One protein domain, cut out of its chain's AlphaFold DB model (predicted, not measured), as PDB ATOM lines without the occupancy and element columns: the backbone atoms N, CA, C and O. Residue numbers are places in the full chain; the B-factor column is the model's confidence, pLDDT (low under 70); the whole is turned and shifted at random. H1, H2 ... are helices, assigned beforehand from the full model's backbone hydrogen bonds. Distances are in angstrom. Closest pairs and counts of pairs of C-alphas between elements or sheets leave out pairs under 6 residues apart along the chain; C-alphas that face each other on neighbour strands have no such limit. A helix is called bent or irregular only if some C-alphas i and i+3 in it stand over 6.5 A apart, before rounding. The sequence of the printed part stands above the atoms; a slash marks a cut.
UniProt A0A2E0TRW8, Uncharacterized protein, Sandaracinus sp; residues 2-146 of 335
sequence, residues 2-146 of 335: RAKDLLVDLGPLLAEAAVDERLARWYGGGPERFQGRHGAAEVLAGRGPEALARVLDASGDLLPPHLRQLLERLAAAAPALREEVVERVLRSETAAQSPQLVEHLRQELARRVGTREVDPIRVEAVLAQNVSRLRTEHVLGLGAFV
ATOM      1  N   ARG A   2     -46.538  -3.437  16.825       38.03
ATOM      2  CA  ARG A   2     -46.095  -3.755  18.196       38.03
ATOM      3  C   ARG A   2     -44.966  -2.790  18.570       38.03
ATOM      4  O   ARG A   2     -44.218  -2.388  17.693       38.03
ATOM      5  N   ALA A   3     -44.821  -2.424  19.848       37.12
ATOM      6  CA  ALA A   3     -43.752  -1.518  20.295       37.12
ATOM      7  C   ALA A   3     -42.366  -1.992  19.816       37.12
ATOM      8  O   ALA A   3     -41.597  -1.192  19.312       37.12
ATOM      9  N   LYS A   4     -42.112  -3.307  19.822       37.47
ATOM     10  CA  LYS A   4     -40.942  -3.950  19.195       37.47
ATOM     11  C   LYS A   4     -40.628  -3.435  17.776       37.47
ATOM     12  O   LYS A   4     -39.465  -3.216  17.472       37.47
ATOM     13  N   ASP A   5     -41.639  -3.224  16.937       42.50
ATOM     14  CA  ASP A   5     -41.473  -2.841  15.527       42.50
ATOM     15  C   ASP A   5     -41.170  -1.335  15.356       42.50
ATOM     16  O   ASP A   5     -40.722  -0.914  14.300       42.50
ATOM     17  N   LEU A   6     -41.409  -0.518  16.392       46.56
ATOM     18  CA  LEU A   6     -41.088   0.922  16.443       46.56
ATOM     19  C   LEU A   6     -39.700   1.212  17.043       46.56
ATOM     20  O   LEU A   6     -39.242   2.353  17.011       46.56
ATOM     21  N   LEU A   7     -39.084   0.200  17.654       42.66
ATOM     22  CA  LEU A   7     -37.959   0.328  18.585       42.66
ATOM     23  C   LEU A   7     -36.645  -0.244  18.026       42.66
ATOM     24  O   LEU A   7     -35.567   0.063  18.536       42.66
ATOM     25  N   VAL A   8     -36.726  -1.060  16.977       50.09
ATOM     26  CA  VAL A   8     -35.572  -1.578  16.236       50.09
ATOM     27  C   VAL A   8     -35.182  -0.544  15.170       50.09
ATOM     28  O   VAL A   8     -36.057  -0.001  14.505       50.09
ATOM     29  N   ASP A   9     -33.881  -0.266  15.036       56.84
ATOM     30  CA  ASP A   9     -33.254   0.623  14.032       56.84
ATOM     31  C   ASP A   9     -33.251   2.132  14.320       56.84
ATOM     32  O   ASP A   9     -32.941   2.930  13.440       56.84
ATOM     33  N   LEU A  10     -33.509   2.570  15.553       58.75
ATOM     34  CA  LEU A  10     -33.540   4.000  15.891       58.75
ATOM     35  C   LEU A  10     -32.228   4.737  15.607       58.75
ATOM     36  O   LEU A  10     -32.273   5.833  15.064       58.75
ATOM     37  N   GLY A  11     -31.077   4.152  15.944       54.28
ATOM     38  CA  GLY A  11     -29.775   4.783  15.696       54.28
ATOM     39  C   GLY A  11     -29.530   5.065  14.207       54.28
ATOM     40  O   GLY A  11     -29.383   6.230  13.832       54.28
ATOM     41  N   PRO A  12     -29.558   4.031  13.346       57.84
ATOM     42  CA  PRO A  12     -29.454   4.200  11.898       57.84
ATOM     43  C   PRO A  12     -30.525   5.130  11.308       57.84
ATOM     44  O   PRO A  12     -30.183   6.002  10.515       57.84
ATOM     45  N   LEU A  13     -31.787   5.019  11.748       57.38
ATOM     46  CA  LEU A  13     -32.898   5.845  11.251       57.38
ATOM     47  C   LEU A  13     -32.795   7.321  11.657       57.38
ATOM     48  O   LEU A  13     -33.268   8.188  10.930       57.38
ATOM     49  N   LEU A  14     -32.232   7.631  12.827       55.75
ATOM     50  CA  LEU A  14     -32.034   9.015  13.274       55.75
ATOM     51  C   LEU A  14     -30.871   9.676  12.538       55.75
ATOM     52  O   LEU A  14     -30.977  10.839  12.156       55.75
ATOM     53  N   ALA A  15     -29.798   8.923  12.293       55.31
ATOM     54  CA  ALA A  15     -28.707   9.385  11.447       55.31
ATOM     55  C   ALA A  15     -29.210   9.637  10.008       55.31
ATOM     56  O   ALA A  15     -28.914  10.678   9.429       55.31
ATOM     57  N   GLU A  16     -30.027   8.729   9.463       59.78
ATOM     58  CA  GLU A  16     -30.662   8.860   8.144       59.78
ATOM     59  C   GLU A  16     -31.595  10.073   8.069       59.78
ATOM     60  O   GLU A  16     -31.405  10.938   7.220       59.78
ATOM     61  N   ALA A  17     -32.522  10.225   9.021       58.81
ATOM     62  CA  ALA A  17     -33.456  11.348   9.041       58.81
ATOM     63  C   ALA A  17     -32.751  12.710   9.162       58.81
ATOM     64  O   ALA A  17     -33.156  13.671   8.510       58.81
ATOM     65  N   ALA A  18     -31.680  12.807   9.958       58.88
ATOM     66  CA  ALA A  18     -30.905  14.040  10.091       58.88
ATOM     67  C   ALA A  18     -30.189  14.426   8.785       58.88
ATOM     68  O   ALA A  18     -30.070  15.615   8.472       58.88
ATOM     69  N   VAL A  19     -29.724  13.432   8.025       56.34
ATOM     70  CA  VAL A  19     -29.105  13.632   6.711       56.34
ATOM     71  C   VAL A  19     -30.163  13.998   5.674       56.34
ATOM     72  O   VAL A  19     -30.010  15.019   5.004       56.34
ATOM     73  N   ASP A  20     -31.264  13.256   5.602       61.12
ATOM     74  CA  ASP A  20     -32.355  13.497   4.655       61.12
ATOM     75  C   ASP A  20     -33.001  14.870   4.853       61.12
ATOM     76  O   ASP A  20     -33.260  15.580   3.884       61.12
ATOM     77  N   GLU A  21     -33.218  15.299   6.099       59.94
ATOM     78  CA  GLU A  21     -33.796  16.611   6.398       59.94
ATOM     79  C   GLU A  21     -32.858  17.758   5.984       59.94
ATOM     80  O   GLU A  21     -33.302  18.797   5.485       59.94
ATOM     81  N   ARG A  22     -31.541  17.587   6.148       59.06
ATOM     82  CA  ARG A  22     -30.552  18.594   5.732       59.06
ATOM     83  C   ARG A  22     -30.363  18.610   4.214       59.06
ATOM     84  O   ARG A  22     -30.294  19.695   3.638       59.06
ATOM     85  N   LEU A  23     -30.369  17.445   3.561       52.72
ATOM     86  CA  LEU A  23     -30.381  17.320   2.100       52.72
ATOM     87  C   LEU A  23     -31.645  17.949   1.498       52.72
ATOM     88  O   LEU A  23     -31.552  18.716   0.542       52.72
ATOM     89  N   ALA A  24     -32.813  17.710   2.093       56.31
ATOM     90  CA  ALA A  24     -34.089  18.314   1.710       56.31
ATOM     91  C   ALA A  24     -34.044  19.849   1.720       56.31
ATOM     92  O   ALA A  24     -34.380  20.493   0.720       56.31
ATOM     93  N   ARG A  25     -33.532  20.446   2.808       59.12
ATOM     94  CA  ARG A  25     -33.343  21.906   2.904       59.12
ATOM     95  C   ARG A  25     -32.431  22.459   1.811       59.12
ATOM     96  O   ARG A  25     -32.619  23.593   1.383       59.12
ATOM     97  N   TRP A  26     -31.454  21.680   1.366       51.97
ATOM     98  CA  TRP A  26     -30.492  22.091   0.348       51.97
ATOM     99  C   TRP A  26     -30.999  21.950  -1.081       51.97
ATOM    100  O   TRP A  26     -30.813  22.849  -1.897       51.97
ATOM    101  N   TYR A  27     -31.650  20.835  -1.393       49.47
ATOM    102  CA  TYR A  27     -32.110  20.532  -2.746       49.47
ATOM    103  C   TYR A  27     -33.473  21.153  -3.085       49.47
ATOM    104  O   TYR A  27     -33.984  20.933  -4.185       49.47
ATOM    105  N   GLY A  28     -34.068  21.934  -2.176       46.59
ATOM    106  CA  GLY A  28     -35.338  22.620  -2.422       46.59
ATOM    107  C   GLY A  28     -36.490  21.638  -2.660       46.59
ATOM    108  O   GLY A  28     -37.227  21.753  -3.639       46.59
ATOM    109  N   GLY A  29     -36.619  20.636  -1.789       54.72
ATOM    110  CA  GLY A  29     -37.694  19.642  -1.806       54.72
ATOM    111  C   GLY A  29     -37.841  18.966  -0.444       54.72
ATOM    112  O   GLY A  29     -36.992  19.153   0.418       54.72
ATOM    113  N   GLY A  30     -38.918  18.214  -0.222       49.22
ATOM    114  CA  GLY A  30     -39.123  17.503   1.043       49.22
ATOM    115  C   GLY A  30     -38.226  16.261   1.200       49.22
ATOM    116  O   GLY A  30     -37.730  15.739   0.193       49.22
ATOM    117  N   PRO A  31     -38.015  15.775   2.439       51.94
ATOM    118  CA  PRO A  31     -37.199  14.591   2.743       51.94
ATOM    119  C   PRO A  31     -37.687  13.325   2.025       51.94
ATOM    120  O   PRO A  31     -36.889  12.450   1.706       51.94
ATOM    121  N   GLU A  32     -38.966  13.263   1.648       60.62
ATOM    122  CA  GLU A  32     -39.539  12.231   0.776       60.62
ATOM    123  C   GLU A  32     -38.801  12.004  -0.556       60.62
ATOM    124  O   GLU A  32     -38.891  10.914  -1.112       60.62
ATOM    125  N   ARG A  33     -38.026  12.974  -1.066       53.72
ATOM    126  CA  ARG A  33     -37.208  12.787  -2.283       53.72
ATOM    127  C   ARG A  33     -35.979  11.902  -2.090       53.72
ATOM    128  O   ARG A  33     -35.416  11.443  -3.081       53.72
ATOM    129  N   PHE A  34     -35.562  11.691  -0.847       54.09
ATOM    130  CA  PHE A  34     -34.379  10.907  -0.499       54.09
ATOM    131  C   PHE A  34     -34.737   9.551   0.120       54.09
ATOM    132  O   PHE A  34     -33.851   8.726   0.321       54.09
ATOM    133  N   GLN A  35     -36.031   9.277   0.327       51.56
ATOM    134  CA  GLN A  35     -36.515   8.021   0.896       51.56
ATOM    135  C   GLN A  35     -36.209   6.825  -0.020       51.56
ATOM    136  O   GLN A  35     -36.720   6.719  -1.136       51.56
ATOM    137  N   GLY A  36     -35.398   5.891   0.486       52.84
ATOM    138  CA  GLY A  36     -35.034   4.635  -0.173       52.84
ATOM    139  C   GLY A  36     -33.533   4.351  -0.100       52.84
ATOM    140  O   GLY A  36     -32.719   5.265  -0.031       52.84
ATOM    141  N   ARG A  37     -33.141   3.069  -0.186       44.97
ATOM    142  CA  ARG A  37     -31.749   2.593   0.005       44.97
ATOM    143  C   ARG A  37     -30.694   3.202  -0.943       44.97
ATOM    144  O   ARG A  37     -29.507   2.965  -0.742       44.97
ATOM    145  N   HIS A  38     -31.105   3.965  -1.957       50.12
ATOM    146  CA  HIS A  38     -30.233   4.514  -3.002       50.12
ATOM    147  C   HIS A  38     -30.392   6.037  -3.230       50.12
ATOM    148  O   HIS A  38     -29.599   6.616  -3.967       50.12
ATOM    149  N   GLY A  39     -31.346   6.711  -2.567       56.72
ATOM    150  CA  GLY A  39     -31.804   8.063  -2.933       56.72
ATOM    151  C   GLY A  39     -30.769   9.182  -2.765       56.72
ATOM    152  O   GLY A  39     -30.395   9.835  -3.734       56.72
ATOM    153  N   ALA A  40     -30.263   9.409  -1.550       55.03
ATOM    154  CA  ALA A  40     -29.210  10.408  -1.320       55.03
ATOM    155  C   ALA A  40     -27.878   9.997  -1.967       55.03
ATOM    156  O   ALA A  40     -27.152  10.815  -2.525       55.03
ATOM    157  N   ALA A  41     -27.588   8.701  -1.933       53.06
ATOM    158  CA  ALA A  41     -26.341   8.107  -2.374       53.06
ATOM    159  C   ALA A  41     -26.051   8.306  -3.869       53.06
ATOM    160  O   ALA A  41     -25.009   8.845  -4.247       53.06
ATOM    161  N   GLU A  42     -26.987   7.917  -4.732       58.44
ATOM    162  CA  GLU A  42     -26.829   8.060  -6.181       58.44
ATOM    163  C   GLU A  42     -26.858   9.523  -6.622       58.44
ATOM    164  O   GLU A  42     -26.086   9.926  -7.496       58.44
ATOM    165  N   VAL A  43     -27.696  10.342  -5.975       60.56
ATOM    166  CA  VAL A  43     -27.776  11.782  -6.254       60.56
ATOM    167  C   VAL A  43     -26.440  12.470  -5.966       60.56
ATOM    168  O   VAL A  43     -26.047  13.364  -6.715       60.56
ATOM    169  N   LEU A  44     -25.717  12.044  -4.928       59.81
ATOM    170  CA  LEU A  44     -24.425  12.619  -4.554       59.81
ATOM    171  C   LEU A  44     -23.271  12.111  -5.413       59.81
ATOM    172  O   LEU A  44     -22.418  12.907  -5.806       59.81
ATOM    173  N   ALA A  45     -23.272  10.827  -5.777       59.19
ATOM    174  CA  ALA A  45     -22.254  10.255  -6.657       59.19
ATOM    175  C   ALA A  45     -22.210  10.952  -8.033       59.19
ATOM    176  O   ALA A  45     -21.132  11.175  -8.580       59.19
ATOM    177  N   GLY A  46     -23.364  11.367  -8.571       62.00
ATOM    178  CA  GLY A  46     -23.453  12.068  -9.859       62.00
ATOM    179  C   GLY A  46     -23.074  13.557  -9.840       62.00
ATOM    180  O   GLY A  46     -23.051  14.186 -10.896       62.00
ATOM    181  N   ARG A  47     -22.809  14.153  -8.667       66.50
ATOM    182  CA  ARG A  47     -22.587  15.607  -8.500       66.50
ATOM    183  C   ARG A  47     -21.124  15.991  -8.257       66.50
ATOM    184  O   ARG A  47     -20.813  17.180  -8.235       66.50
ATOM    185  N   GLY A  48     -20.239  15.006  -8.117       67.12
ATOM    186  CA  GLY A  48     -18.808  15.219  -7.918       67.12
ATOM    187  C   GLY A  48     -18.402  15.526  -6.465       67.12
ATOM    188  O   GLY A  48     -19.249  15.612  -5.572       67.12
ATOM    189  N   PRO A  49     -17.090  15.677  -6.213       66.75
ATOM    190  CA  PRO A  49     -16.510  15.689  -4.868       66.75
ATOM    191  C   PRO A  49     -16.971  16.836  -3.960       66.75
ATOM    192  O   PRO A  49     -17.170  16.626  -2.766       66.75
ATOM    193  N   GLU A  50     -17.228  18.023  -4.513       70.31
ATOM    194  CA  GLU A  50     -17.706  19.178  -3.738       70.31
ATOM    195  C   GLU A  50     -19.093  18.957  -3.127       70.31
ATOM    196  O   GLU A  50     -19.378  19.428  -2.024       70.31
ATOM    197  N   ALA A  51     -19.977  18.251  -3.836       67.19
ATOM    198  CA  ALA A  51     -21.311  17.952  -3.335       67.19
ATOM    199  C   ALA A  51     -21.250  16.964  -2.167       67.19
ATOM    200  O   ALA A  51     -22.030  17.098  -1.229       67.19
ATOM    201  N   LEU A  52     -20.308  16.015  -2.188       65.12
ATOM    202  CA  LEU A  52     -20.159  15.066  -1.089       65.12
ATOM    203  C   LEU A  52     -19.460  15.672   0.131       65.12
ATOM    204  O   LEU A  52     -19.929  15.426   1.236       65.12
ATOM    205  N   ALA A  53     -18.420  16.499  -0.043       65.94
ATOM    206  CA  ALA A  53     -17.789  17.224   1.070       65.94
ATOM    207  C   ALA A  53     -18.832  18.008   1.883       65.94
ATOM    208  O   ALA A  53     -18.910  17.945   3.106       65.94
ATOM    209  N   ARG A  54     -19.769  18.636   1.179       67.31
ATOM    210  CA  ARG A  54     -20.877  19.349   1.802       67.31
ATOM    211  C   ARG A  54     -21.897  18.449   2.508       67.31
ATOM    212  O   ARG A  54     -22.495  18.861   3.499       67.31
ATOM    213  N   VAL A  55     -22.131  17.234   2.011       65.50
ATOM    214  CA  VAL A  55     -22.968  16.258   2.726       65.50
ATOM    215  C   VAL A  55     -22.266  15.745   3.963       65.50
ATOM    216  O   VAL A  55     -22.912  15.613   4.995       65.50
ATOM    217  N   LEU A  56     -20.955  15.541   3.895       66.06
ATOM    218  CA  LEU A  56     -20.137  15.208   5.052       66.06
ATOM    219  C   LEU A  56     -20.188  16.293   6.129       66.06
ATOM    220  O   LEU A  56     -20.311  15.970   7.315       66.06
ATOM    221  N   ASP A  57     -20.167  17.566   5.738       68.69
ATOM    222  CA  ASP A  57     -20.412  18.685   6.652       68.69
ATOM    223  C   ASP A  57     -21.827  18.615   7.237       68.69
ATOM    224  O   ASP A  57     -22.025  18.726   8.453       68.69
ATOM    225  N   ALA A  58     -22.821  18.362   6.383       63.34
ATOM    226  CA  ALA A  58     -24.217  18.279   6.779       63.34
ATOM    227  C   ALA A  58     -24.515  17.090   7.701       63.34
ATOM    228  O   ALA A  58     -25.381  17.224   8.558       63.34
ATOM    229  N   SER A  59     -23.813  15.963   7.609       62.44
ATOM    230  CA  SER A  59     -24.012  14.813   8.505       62.44
ATOM    231  C   SER A  59     -23.586  15.092   9.951       62.44
ATOM    232  O   SER A  59     -23.993  14.373  10.861       62.44
ATOM    233  N   GLY A  60     -22.823  16.162  10.205       72.25
ATOM    234  CA  GLY A  60     -22.255  16.408  11.529       72.25
ATOM    235  C   GLY A  60     -21.339  15.262  11.969       72.25
ATOM    236  O   GLY A  60     -20.772  14.549  11.144       72.25
ATOM    237  N   ASP A  61     -21.181  15.076  13.276       73.38
ATOM    238  CA  ASP A  61     -20.206  14.111  13.796       73.38
ATOM    239  C   ASP A  61     -20.664  12.651  13.708       73.38
ATOM    240  O   ASP A  61     -19.853  11.765  13.920       73.38
ATOM    241  N   LEU A  62     -21.925  12.359  13.377       72.44
ATOM    242  CA  LEU A  62     -22.431  10.987  13.253       72.44
ATOM    243  C   LEU A  62     -22.751  10.664  11.794       72.44
ATOM    244  O   LEU A  62     -23.748  11.125  11.246       72.44
ATOM    245  N   LEU A  63     -21.913   9.830  11.180       71.56
ATOM    246  CA  LEU A  63     -22.099   9.338   9.820       71.56
ATOM    247  C   LEU A  63     -23.012   8.102   9.800       71.56
ATOM    248  O   LEU A  63     -22.634   7.056  10.339       71.56
ATOM    249  N   PRO A  64     -24.177   8.159   9.132       67.31
ATOM    250  CA  PRO A  64     -25.021   6.991   8.951       67.31
ATOM    251  C   PRO A  64     -24.270   5.841   8.259       67.31
ATOM    252  O   PRO A  64     -23.486   6.085   7.335       67.31
ATOM    253  N   PRO A  65     -24.557   4.577   8.614       64.38
ATOM    254  CA  PRO A  65     -23.934   3.411   7.989       64.38
ATOM    255  C   PRO A  65     -24.048   3.359   6.461       64.38
ATOM    256  O   PRO A  65     -23.083   3.021   5.783       64.38
ATOM    257  N   HIS A  66     -25.194   3.746   5.897       63.41
ATOM    258  CA  HIS A  66     -25.419   3.718   4.449       63.41
ATOM    259  C   HIS A  66     -24.617   4.791   3.689       63.41
ATOM    260  O   HIS A  66     -24.331   4.607   2.507       63.41
ATOM    261  N   LEU A  67     -24.195   5.882   4.350       65.75
ATOM    262  CA  LEU A  67     -23.303   6.866   3.728       65.75
ATOM    263  C   LEU A  67     -21.866   6.347   3.600       65.75
ATOM    264  O   LEU A  67     -21.068   6.947   2.890       65.75
ATOM    265  N   ARG A  68     -21.513   5.221   4.223       66.50
ATOM    266  CA  ARG A  68     -20.134   4.712   4.191       66.50
ATOM    267  C   ARG A  68     -19.743   4.121   2.845       66.50
ATOM    268  O   ARG A  68     -18.688   4.474   2.338       66.50
ATOM    269  N   GLN A  69     -20.642   3.380   2.193       68.00
ATOM    270  CA  GLN A  69     -20.420   2.932   0.809       68.00
ATOM    271  C   GLN A  69     -20.222   4.107  -0.159       68.00
ATOM    272  O   GLN A  69     -19.535   3.976  -1.170       68.00
ATOM    273  N   LEU A  70     -20.808   5.273   0.130       66.00
ATOM    274  CA  LEU A  70     -20.543   6.479  -0.652       66.00
ATOM    275  C   LEU A  70     -19.177   7.065  -0.362       66.00
ATOM    276  O   LEU A  70     -18.514   7.515  -1.290       66.00
ATOM    277  N   LEU A  71     -18.765   7.063   0.902       69.44
ATOM    278  CA  LEU A  71     -17.454   7.555   1.301       69.44
ATOM    279  C   LEU A  71     -16.331   6.696   0.739       69.44
ATOM    280  O   LEU A  71     -15.343   7.243   0.266       69.44
ATOM    281  N   GLU A  72     -16.515   5.381   0.704       72.38
ATOM    282  CA  GLU A  72     -15.627   4.445   0.014       72.38
ATOM    283  C   GLU A  72     -15.512   4.779  -1.473       72.38
ATOM    284  O   GLU A  72     -14.417   5.012  -1.991       72.38
ATOM    285  N   ARG A  73     -16.657   4.866  -2.163       71.75
ATOM    286  CA  ARG A  73     -16.707   5.199  -3.594       71.75
ATOM    287  C   ARG A  73     -16.087   6.562  -3.881       71.75
ATOM    288  O   ARG A  73     -15.435   6.727  -4.907       71.75
ATOM    289  N   LEU A  74     -16.265   7.528  -2.985       66.50
ATOM    290  CA  LEU A  74     -15.673   8.847  -3.132       66.50
ATOM    291  C   LEU A  74     -14.172   8.837  -2.880       66.50
ATOM    292  O   LEU A  74     -13.444   9.389  -3.689       66.50
ATOM    293  N   ALA A  75     -13.697   8.220  -1.803       69.81
ATOM    294  CA  ALA A  75     -12.266   8.127  -1.542       69.81
ATOM    295  C   ALA A  75     -11.536   7.421  -2.697       69.81
ATOM    296  O   ALA A  75     -10.409   7.789  -3.028       69.81
ATOM    297  N   ALA A  76     -12.203   6.469  -3.361       73.31
ATOM    298  CA  ALA A  76     -11.722   5.858  -4.595       73.31
ATOM    299  C   ALA A  76     -11.754   6.822  -5.801       73.31
ATOM    300  O   ALA A  76     -10.794   6.875  -6.567       73.31
ATOM    301  N   ALA A  77     -12.831   7.594  -5.982       68.69
ATOM    302  CA  ALA A  77     -12.996   8.518  -7.111       68.69
ATOM    303  C   ALA A  77     -12.200   9.834  -6.975       68.69
ATOM    304  O   ALA A  77     -11.874  10.469  -7.977       68.69
ATOM    305  N   ALA A  78     -11.898  10.255  -5.748       71.94
ATOM    306  CA  ALA A  78     -11.223  11.501  -5.405       71.94
ATOM    307  C   ALA A  78     -10.182  11.254  -4.294       71.94
ATOM    308  O   ALA A  78     -10.417  11.609  -3.136       71.94
ATOM    309  N   PRO A  79      -9.001  10.693  -4.633       77.56
ATOM    310  CA  PRO A  79      -7.969  10.339  -3.654       77.56
ATOM    311  C   PRO A  79      -7.508  11.506  -2.771       77.56
ATOM    312  O   PRO A  79      -7.152  11.296  -1.617       77.56
ATOM    313  N   ALA A  80      -7.570  12.738  -3.289       78.81
ATOM    314  CA  ALA A  80      -7.229  13.951  -2.546       78.81
ATOM    315  C   ALA A  80      -8.123  14.196  -1.313       78.81
ATOM    316  O   ALA A  80      -7.708  14.901  -0.402       78.81
ATOM    317  N   LEU A  81      -9.328  13.615  -1.269       77.06
ATOM    318  CA  LEU A  81     -10.252  13.728  -0.134       77.06
ATOM    319  C   LEU A  81     -10.142  12.555   0.849       77.06
ATOM    320  O   LEU A  81     -10.852  12.526   1.852       77.06
ATOM    321  N   ARG A  82      -9.281  11.565   0.579       82.94
ATOM    322  CA  ARG A  82      -9.213  10.334   1.378       82.94
ATOM    323  C   ARG A  82      -8.851  10.610   2.837       82.94
ATOM    324  O   ARG A  82      -9.461  10.013   3.716       82.94
ATOM    325  N   GLU A  83      -7.906  11.511   3.094       85.62
ATOM    326  CA  GLU A  83      -7.491  11.870   4.458       85.62
ATOM    327  C   GLU A  83      -8.630  12.517   5.254       85.62
ATOM    328  O   GLU A  83      -8.913  12.099   6.375       85.62
ATOM    329  N   GLU A  84      -9.346  13.467   4.651       83.69
ATOM    330  CA  GLU A  84     -10.493  14.133   5.278       83.69
ATOM    331  C   GLU A  84     -11.628  13.142   5.579       83.69
ATOM    332  O   GLU A  84     -12.201  13.145   6.672       83.69
ATOM    333  N   VAL A  85     -11.921  12.240   4.634       82.88
ATOM    334  CA  VAL A  85     -12.914  11.173   4.815       82.88
ATOM    335  C   VAL A  85     -12.513  10.244   5.963       82.88
ATOM    336  O   VAL A  85     -13.349   9.938   6.813       82.88
ATOM    337  N   VAL A  86     -11.244   9.833   6.026       87.94
ATOM    338  CA  VAL A  86     -10.709   8.997   7.112       87.94
ATOM    339  C   VAL A  86     -10.868   9.691   8.462       87.94
ATOM    340  O   VAL A  86     -11.407   9.101   9.400       87.94
ATOM    341  N   GLU A  87     -10.463  10.957   8.563       88.62
ATOM    342  CA  GLU A  87     -10.591  11.731   9.796       88.62
ATOM    343  C   GLU A  87     -12.057  11.838  10.236       88.62
ATOM    344  O   GLU A  87     -12.383  11.688  11.417       88.62
ATOM    345  N   ARG A  88     -12.974  12.042   9.285       84.69
ATOM    346  CA  ARG A  88     -14.410  12.135   9.559       84.69
ATOM    347  C   ARG A  88     -14.989  10.810  10.047       84.69
ATOM    348  O   ARG A  88     -15.781  10.801  10.989       84.69
ATOM    349  N   VAL A  89     -14.585   9.700   9.439       85.31
ATOM    350  CA  VAL A  89     -15.002   8.349   9.833       85.31
ATOM    351  C   VAL A  89     -14.504   8.014  11.247       85.31
ATOM    352  O   VAL A  89     -15.290   7.533  12.066       85.31
ATOM    353  N   LEU A  90     -13.260   8.367  11.587       89.69
ATOM    354  CA  LEU A  90     -12.699   8.203  12.937       89.69
ATOM    355  C   LEU A  90     -13.397   9.087  13.981       89.69
ATOM    356  O   LEU A  90     -13.750   8.617  15.070       89.69
ATOM    357  N   ARG A  91     -13.662  10.358  13.645       88.56
ATOM    358  CA  ARG A  91     -14.468  11.256  14.491       88.56
ATOM    359  C   ARG A  91     -15.860  10.686  14.723       88.56
ATOM    360  O   ARG A  91     -16.365  10.747  15.843       88.56
ATOM    361  N   SER A  92     -16.448  10.077  13.700       84.50
ATOM    362  CA  SER A  92     -17.774   9.489  13.808       84.50
ATOM    363  C   SER A  92     -17.834   8.224  14.649       84.50
ATOM    364  O   SER A  92     -18.785   8.073  15.416       84.50
ATOM    365  N   GLU A  93     -16.832   7.351  14.566       89.31
ATOM    366  CA  GLU A  93     -16.700   6.228  15.497       89.31
ATOM    367  C   GLU A  93     -16.588   6.731  16.943       89.31
ATOM    368  O   GLU A  93     -17.306   6.260  17.825       89.31
ATOM    369  N   THR A  94     -15.773   7.761  17.171       89.12
ATOM    370  CA  THR A  94     -15.629   8.386  18.493       89.12
ATOM    371  C   THR A  94     -16.949   8.984  18.993       89.12
ATOM    372  O   THR A  94     -17.339   8.766  20.140       89.12
ATOM    373  N   ALA A  95     -17.694   9.690  18.138       85.75
ATOM    374  CA  ALA A  95     -19.001  10.239  18.486       85.75
ATOM    375  C   ALA A  95     -20.020   9.136  18.824       85.75
ATOM    376  O   ALA A  95     -20.807   9.288  19.765       85.75
ATOM    377  N   ALA A  96     -19.963   7.990  18.135       82.69
ATOM    378  CA  ALA A  96     -20.809   6.826  18.406       82.69
ATOM    379  C   ALA A  96     -20.532   6.168  19.777       82.69
ATOM    380  O   ALA A  96     -21.357   5.431  20.332       82.69
ATOM    381  N   GLN A  97     -19.374   6.454  20.365       82.06
ATOM    382  CA  GLN A  97     -19.003   5.987  21.699       82.06
ATOM    383  C   GLN A  97     -19.483   6.936  22.802       82.06
ATOM    384  O   GLN A  97     -19.549   6.538  23.966       82.06
ATOM    385  N   SER A  98     -19.859   8.165  22.445       85.38
ATOM    386  CA  SER A  98     -20.123   9.238  23.397       85.38
ATOM    387  C   SER A  98     -21.367   8.980  24.274       85.38
ATOM    388  O   SER A  98     -22.392   8.492  23.785       85.38
ATOM    389  N   PRO A  99     -21.336   9.345  25.571       86.12
ATOM    390  CA  PRO A  99     -22.530   9.346  26.421       86.12
ATOM    391  C   PRO A  99     -23.652  10.244  25.877       86.12
ATOM    392  O   PRO A  99     -24.832   9.952  26.069       86.12
ATOM    393  N   GLN A 100     -23.289  11.316  25.167       84.38
ATOM    394  CA  GLN A 100     -24.217  12.258  24.546       84.38
ATOM    395  C   GLN A 100     -25.105  11.578  23.501       84.38
ATOM    396  O   GLN A 100     -26.298  11.870  23.444       84.38
ATOM    397  N   LEU A 101     -24.563  10.641  22.714       81.06
ATOM    398  CA  LEU A 101     -25.364   9.857  21.776       81.06
ATOM    399  C   LEU A 101     -26.406   9.007  22.508       81.06
ATOM    400  O   LEU A 101     -27.557   8.967  22.088       81.06
ATOM    401  N   VAL A 102     -26.024   8.333  23.596       83.00
ATOM    402  CA  VAL A 102     -26.957   7.492  24.368       83.00
ATOM    403  C   VAL A 102     -28.121   8.332  24.887       83.00
ATOM    404  O   VAL A 102     -29.276   7.926  24.777       83.00
ATOM    405  N   GLU A 103     -27.824   9.525  25.398       84.44
ATOM    406  CA  GLU A 103     -28.846  10.454  25.872       84.44
ATOM    407  C   GLU A 103     -29.716  10.997  24.732       84.44
ATOM    408  O   GLU A 103     -30.939  11.049  24.857       84.44
ATOM    409  N   HIS A 104     -29.125  11.317  23.580       79.94
ATOM    410  CA  HIS A 104     -29.882  11.705  22.392       79.94
ATOM    411  C   HIS A 104     -30.839  10.590  21.937       79.94
ATOM    412  O   HIS A 104     -32.030  10.837  21.749       79.94
ATOM    413  N   LEU A 105     -30.357   9.347  21.840       78.25
ATOM    414  CA  LEU A 105     -31.181   8.186  21.498       78.25
ATOM    415  C   LEU A 105     -32.294   7.957  22.526       78.25
ATOM    416  O   LEU A 105     -33.418   7.651  22.134       78.25
ATOM    417  N   ARG A 106     -32.022   8.156  23.823       81.75
ATOM    418  CA  ARG A 106     -33.038   8.086  24.885       81.75
ATOM    419  C   ARG A 106     -34.126   9.145  24.701       81.75
ATOM    420  O   ARG A 106     -35.309   8.832  24.818       81.75
ATOM    421  N   GLN A 107     -33.752  10.381  24.381       82.38
ATOM    422  CA  GLN A 107     -34.708  11.464  24.139       82.38
ATOM    423  C   GLN A 107     -35.562  11.207  22.898       82.38
ATOM    424  O   GLN A 107     -36.776  11.401  22.940       82.38
ATOM    425  N   GLU A 108     -34.961  10.745  21.804       76.94
ATOM    426  CA  GLU A 108     -35.699  10.401  20.584       76.94
ATOM    427  C   GLU A 108     -36.638   9.214  20.802       76.94
ATOM    428  O   GLU A 108     -37.792   9.230  20.366       76.94
ATOM    429  N   LEU A 109     -36.183   8.215  21.556       76.75
ATOM    430  CA  LEU A 109     -37.000   7.095  21.997       76.75
ATOM    431  C   LEU A 109     -38.216   7.574  22.796       76.75
ATOM    432  O   LEU A 109     -39.344   7.193  22.482       76.75
ATOM    433  N   ALA A 110     -38.009   8.472  23.763       78.25
ATOM    434  CA  ALA A 110     -39.086   9.067  24.549       78.25
ATOM    435  C   ALA A 110     -40.071   9.858  23.668       78.25
ATOM    436  O   ALA A 110     -41.285   9.691  23.797       78.25
ATOM    437  N   ARG A 111     -39.573  10.657  22.712       81.00
ATOM    438  CA  ARG A 111     -40.421  11.402  21.764       81.00
ATOM    439  C   ARG A 111     -41.280  10.477  20.903       81.00
ATOM    440  O   ARG A 111     -42.463  10.755  20.724       81.00
ATOM    441  N   ARG A 112     -40.719   9.379  20.380       76.44
ATOM    442  CA  ARG A 112     -41.460   8.428  19.527       76.44
ATOM    443  C   ARG A 112     -42.457   7.573  20.301       76.44
ATOM    444  O   ARG A 112     -43.511   7.226  19.767       76.44
ATOM    445  N   VAL A 113     -42.132   7.217  21.540       74.12
ATOM    446  CA  VAL A 113     -43.049   6.497  22.432       74.12
ATOM    447  C   VAL A 113     -44.211   7.404  22.866       74.12
ATOM    448  O   VAL A 113     -45.342   6.926  23.008       74.12
ATOM    449  N   GLY A 114     -43.968   8.712  22.991       76.38
ATOM    450  CA  GLY A 114     -44.972   9.700  23.374       76.38
ATOM    451  C   GLY A 114     -45.442   9.487  24.814       76.38
ATOM    452  O   GLY A 114     -44.640   9.229  25.704       76.38
ATOM    453  N   THR A 115     -46.753   9.567  25.052       71.88
ATOM    454  CA  THR A 115     -47.368   9.360  26.380       71.88
ATOM    455  C   THR A 115     -47.732   7.903  26.673       71.88
ATOM    456  O   THR A 115     -48.432   7.626  27.646       71.88
ATOM    457  N   ARG A 116     -47.328   6.957  25.816       71.38
ATOM    458  CA  ARG A 116     -47.653   5.544  26.018       71.38
ATOM    459  C   ARG A 116     -46.897   5.012  27.226       71.38
ATOM    460  O   ARG A 116     -45.689   5.192  27.334       71.38
ATOM    461  N   GLU A 117     -47.611   4.302  28.088       72.94
ATOM    462  CA  GLU A 117     -47.009   3.589  29.206       72.94
ATOM    463  C   GLU A 117     -46.178   2.423  28.645       72.94
ATOM    464  O   GLU A 117     -46.708   1.428  28.143       72.94
ATOM    465  N   VAL A 118     -44.857   2.593  28.631       72.75
ATOM    466  CA  VAL A 118     -43.899   1.568  28.213       72.75
ATOM    467  C   VAL A 118     -43.023   1.235  29.405       72.75
ATOM    468  O   VAL A 118     -42.511   2.125  30.076       72.75
ATOM    469  N   ASP A 119     -42.853  -0.061  29.647       77.88
ATOM    470  CA  ASP A 119     -41.973  -0.596  30.681       77.88
ATOM    471  C   ASP A 119     -40.547  -0.006  30.549       77.88
ATOM    472  O   ASP A 119     -39.886  -0.260  29.531       77.88
ATOM    473  N   PRO A 120     -40.052   0.747  31.553       78.94
ATOM    474  CA  PRO A 120     -38.724   1.360  31.530       78.94
ATOM    475  C   PRO A 120     -37.588   0.356  31.309       78.94
ATOM    476  O   PRO A 120     -36.600   0.675  30.650       78.94
ATOM    477  N   ILE A 121     -37.741  -0.882  31.790       80.75
ATOM    478  CA  ILE A 121     -36.737  -1.937  31.613       80.75
ATOM    479  C   ILE A 121     -36.610  -2.297  30.130       80.75
ATOM    480  O   ILE A 121     -35.509  -2.491  29.614       80.75
ATOM    481  N   ARG A 122     -37.735  -2.342  29.407       77.69
ATOM    482  CA  ARG A 122     -37.736  -2.609  27.962       77.69
ATOM    483  C   ARG A 122     -37.149  -1.451  27.165       77.69
ATOM    484  O   ARG A 122     -36.473  -1.705  26.174       77.69
ATOM    485  N   VAL A 123     -37.395  -0.209  27.585       76.25
ATOM    486  CA  VAL A 123     -36.816   0.995  26.965       76.25
ATOM    487  C   VAL A 123     -35.291   0.954  27.057       76.25
ATOM    488  O   VAL A 123     -34.623   1.090  26.035       76.25
ATOM    489  N   GLU A 124     -34.740   0.683  28.241       81.88
ATOM    490  CA  GLU A 124     -33.286   0.603  28.427       81.88
ATOM    491  C   GLU A 124     -32.669  -0.605  27.701       81.88
ATOM    492  O   GLU A 124     -31.608  -0.473  27.094       81.88
ATOM    493  N   ALA A 125     -33.347  -1.759  27.655       79.19
ATOM    494  CA  ALA A 125     -32.878  -2.913  26.878       79.19
ATOM    495  C   ALA A 125     -32.802  -2.611  25.368       79.19
ATOM    496  O   ALA A 125     -31.818  -2.944  24.704       79.19
ATOM    497  N   VAL A 126     -33.819  -1.938  24.825       77.50
ATOM    498  CA  VAL A 126     -33.842  -1.484  23.427       77.50
ATOM    499  C   VAL A 126     -32.752  -0.449  23.167       77.50
ATOM    500  O   VAL A 126     -32.085  -0.510  22.132       77.50
ATOM    501  N   LEU A 127     -32.571   0.506  24.080       78.62
ATOM    502  CA  LEU A 127     -31.539   1.528  23.964       78.62
ATOM    503  C   LEU A 127     -30.151   0.884  23.924       78.62
ATOM    504  O   LEU A 127     -29.381   1.165  23.009       78.62
ATOM    505  N   ALA A 128     -29.865  -0.039  24.846       82.50
ATOM    506  CA  ALA A 128     -28.613  -0.785  24.879       82.50
ATOM    507  C   ALA A 128     -28.371  -1.562  23.575       82.50
ATOM    508  O   ALA A 128     -27.271  -1.508  23.025       82.50
ATOM    509  N   GLN A 129     -29.400  -2.219  23.029       81.56
ATOM    510  CA  GLN A 129     -29.298  -2.937  21.757       81.56
ATOM    511  C   GLN A 129     -28.996  -1.997  20.578       81.56
ATOM    512  O   GLN A 129     -28.124  -2.299  19.763       81.56
ATOM    513  N   ASN A 130     -29.684  -0.855  20.483       77.44
ATOM    514  CA  ASN A 130     -29.454   0.125  19.416       77.44
ATOM    515  C   ASN A 130     -28.064   0.764  19.520       77.44
ATOM    516  O   ASN A 130     -27.400   0.935  18.501       77.44
ATOM    517  N   VAL A 131     -27.609   1.081  20.736       81.75
ATOM    518  CA  VAL A 131     -26.262   1.611  20.983       81.75
ATOM    519  C   VAL A 131     -25.201   0.584  20.603       81.75
ATOM    520  O   VAL A 131     -24.263   0.935  19.891       81.75
ATOM    521  N   SER A 132     -25.355  -0.675  21.036       83.88
ATOM    522  CA  SER A 132     -24.424  -1.755  20.684       83.88
ATOM    523  C   SER A 132     -24.333  -1.906  19.168       83.88
ATOM    524  O   SER A 132     -23.253  -1.787  18.599       83.88
ATOM    525  N   ARG A 133     -25.481  -2.038  18.492       81.94
ATOM    526  CA  ARG A 133     -25.535  -2.190  17.038       81.94
ATOM    527  C   ARG A 133     -24.907  -1.016  16.299       81.94
ATOM    528  O   ARG A 133     -24.109  -1.242  15.398       81.94
ATOM    529  N   LEU A 134     -25.239   0.219  16.677       78.62
ATOM    530  CA  LEU A 134     -24.684   1.405  16.032       78.62
ATOM    531  C   LEU A 134     -23.156   1.430  16.175       78.62
ATOM    532  O   LEU A 134     -22.453   1.624  15.188       78.62
ATOM    533  N   ARG A 135     -22.626   1.155  17.374       84.44
ATOM    534  CA  ARG A 135     -21.175   1.063  17.611       84.44
ATOM    535  C   ARG A 135     -20.523  -0.028  16.765       84.44
ATOM    536  O   ARG A 135     -19.539   0.260  16.091       84.44
ATOM    537  N   THR A 136     -21.087  -1.235  16.750       84.88
ATOM    538  CA  THR A 136     -20.613  -2.355  15.919       84.88
ATOM    539  C   THR A 136     -20.592  -1.972  14.446       84.88
ATOM    540  O   THR A 136     -19.583  -2.163  13.775       84.88
ATOM    541  N   GLU A 137     -21.668  -1.361  13.947       82.75
ATOM    542  CA  GLU A 137     -21.719  -0.873  12.578       82.75
ATOM    543  C   GLU A 137     -20.596   0.141  12.348       82.75
ATOM    544  O   GLU A 137     -19.862  -0.017  11.382       82.75
ATOM    545  N   HIS A 138     -20.414   1.158  13.200       84.50
ATOM    546  CA  HIS A 138     -19.334   2.145  13.041       84.50
ATOM    547  C   HIS A 138     -17.941   1.515  12.985       84.50
ATOM    548  O   HIS A 138     -17.157   1.912  12.126       84.50
ATOM    549  N   VAL A 139     -17.664   0.513  13.822       89.25
ATOM    550  CA  VAL A 139     -16.400  -0.232  13.786       89.25
ATOM    551  C   VAL A 139     -16.247  -1.007  12.476       89.25
ATOM    552  O   VAL A 139     -15.219  -0.868  11.824       89.25
ATOM    553  N   LEU A 140     -17.270  -1.747  12.028       85.88
ATOM    554  CA  LEU A 140     -17.237  -2.439  10.729       85.88
ATOM    555  C   LEU A 140     -16.972  -1.467   9.571       85.88
ATOM    556  O   LEU A 140     -16.222  -1.769   8.649       85.88
ATOM    557  N   GLY A 141     -17.554  -0.268   9.647       82.81
ATOM    558  CA  GLY A 141     -17.363   0.787   8.655       82.81
ATOM    559  C   GLY A 141     -15.926   1.298   8.541       82.81
ATOM    560  O   GLY A 141     -15.571   1.840   7.499       82.81
ATOM    561  N   LEU A 142     -15.095   1.118   9.572       88.88
ATOM    562  CA  LEU A 142     -13.671   1.443   9.501       88.88
ATOM    563  C   LEU A 142     -12.920   0.517   8.531       88.88
ATOM    564  O   LEU A 142     -11.948   0.953   7.922       88.88
ATOM    565  N   GLY A 143     -13.376  -0.728   8.347       88.69
ATOM    566  CA  GLY A 143     -12.682  -1.733   7.528       88.69
ATOM    567  C   GLY A 143     -12.468  -1.303   6.077       88.69
ATOM    568  O   GLY A 143     -11.452  -1.610   5.473       88.69
ATOM    569  N   ALA A 144     -13.361  -0.477   5.539       85.19
ATOM    570  CA  ALA A 144     -13.225   0.081   4.198       85.19
ATOM    571  C   ALA A 144     -12.031   1.035   4.012       85.19
ATOM    572  O   ALA A 144     -11.626   1.335   2.888       85.19
ATOM    573  N   PHE A 145     -11.478   1.529   5.117       89.31
ATOM    574  CA  PHE A 145     -10.370   2.475   5.146       89.31
ATOM    575  C   PHE A 145      -9.156   1.919   5.897       89.31
ATOM    576  O   PHE A 145      -8.260   2.686   6.233       89.31
ATOM    577  N   VAL A 146      -9.102   0.608   6.145       91.31
ATOM    578  CA  VAL A 146      -8.059  -0.066   6.942       91.31
ATOM    579  C   VAL A 146      -6.634   0.066   6.373       91.31
ATOM    580  O   VAL A 146      -5.646  -0.073   7.097       91.31
TER     581      VAL A 146
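What this domain is: This is residues 2 to 146 of the 335 residues of an uncharacterized protein of Sandaracinus sp (UniProt A0A2E0TRW8). The longest helix, H8, runs along one side; the hairpin of H5 and H6 packs along its later part, while H7 crosses its first part. H4 loosely completes an up-and-down bundle of H4, H5, H6 and H8, each running against the one before it; H2 slants from H8 to H4, H3 lies beside H5, and short H1 touches no helix. The 145 printed residues, with eight helices, H1 to H8, and no named strand, are all helix in class and compact: radius of gyration of the C-alphas 16.0 A, spans 51 by 35 by 21 A.

Where its parts are: H8, residues 120 to 145, is 38.7 A long, from C-alpha 120 at (-38.724, 1.360, 31.530) to C-alpha 145 at (-10.370, 2.475, 5.146). H6, residues 79 to 97, spans 28.0 A and is irregular: C-alphas 80 and 83 are 7.3 A apart. H2, residues 10 to 27, spans 25.0 A, H7, residues 99 to 113, 21.1 A, and H5, residues 65 to 77, 19.3 A. H1 is residues 3 to 7, H3 39 to 45 and H4 49 to 58.

How they stand to each other: H8 is the hub. It touches H6 at a shallow tilt of 22 degrees, opposite ways, closest C-alphas Glu 93 and His 138, 5.4 A. Residues 10 to 12 of H2 touch H8, closest C-alphas Gly 11 and Asn 130, 6.0 A. H4 and H8 are apart. Every O i to N i+4 pair is within hydrogen-bond range in H1, H2, H4 and H7; H3 has 2 of 3, H5 7 of 9, H6 13 of 15 and H8 19 of 22.

The domain as a whole: C-alphas 80 and 117 are farthest apart, 51.9 A. The printed part has no cut; the H2 to H3 link is long, 11 residues. Mean pLDDT of the printed part is 70.1; 68 residues are under 70, among them residues 2 to 49.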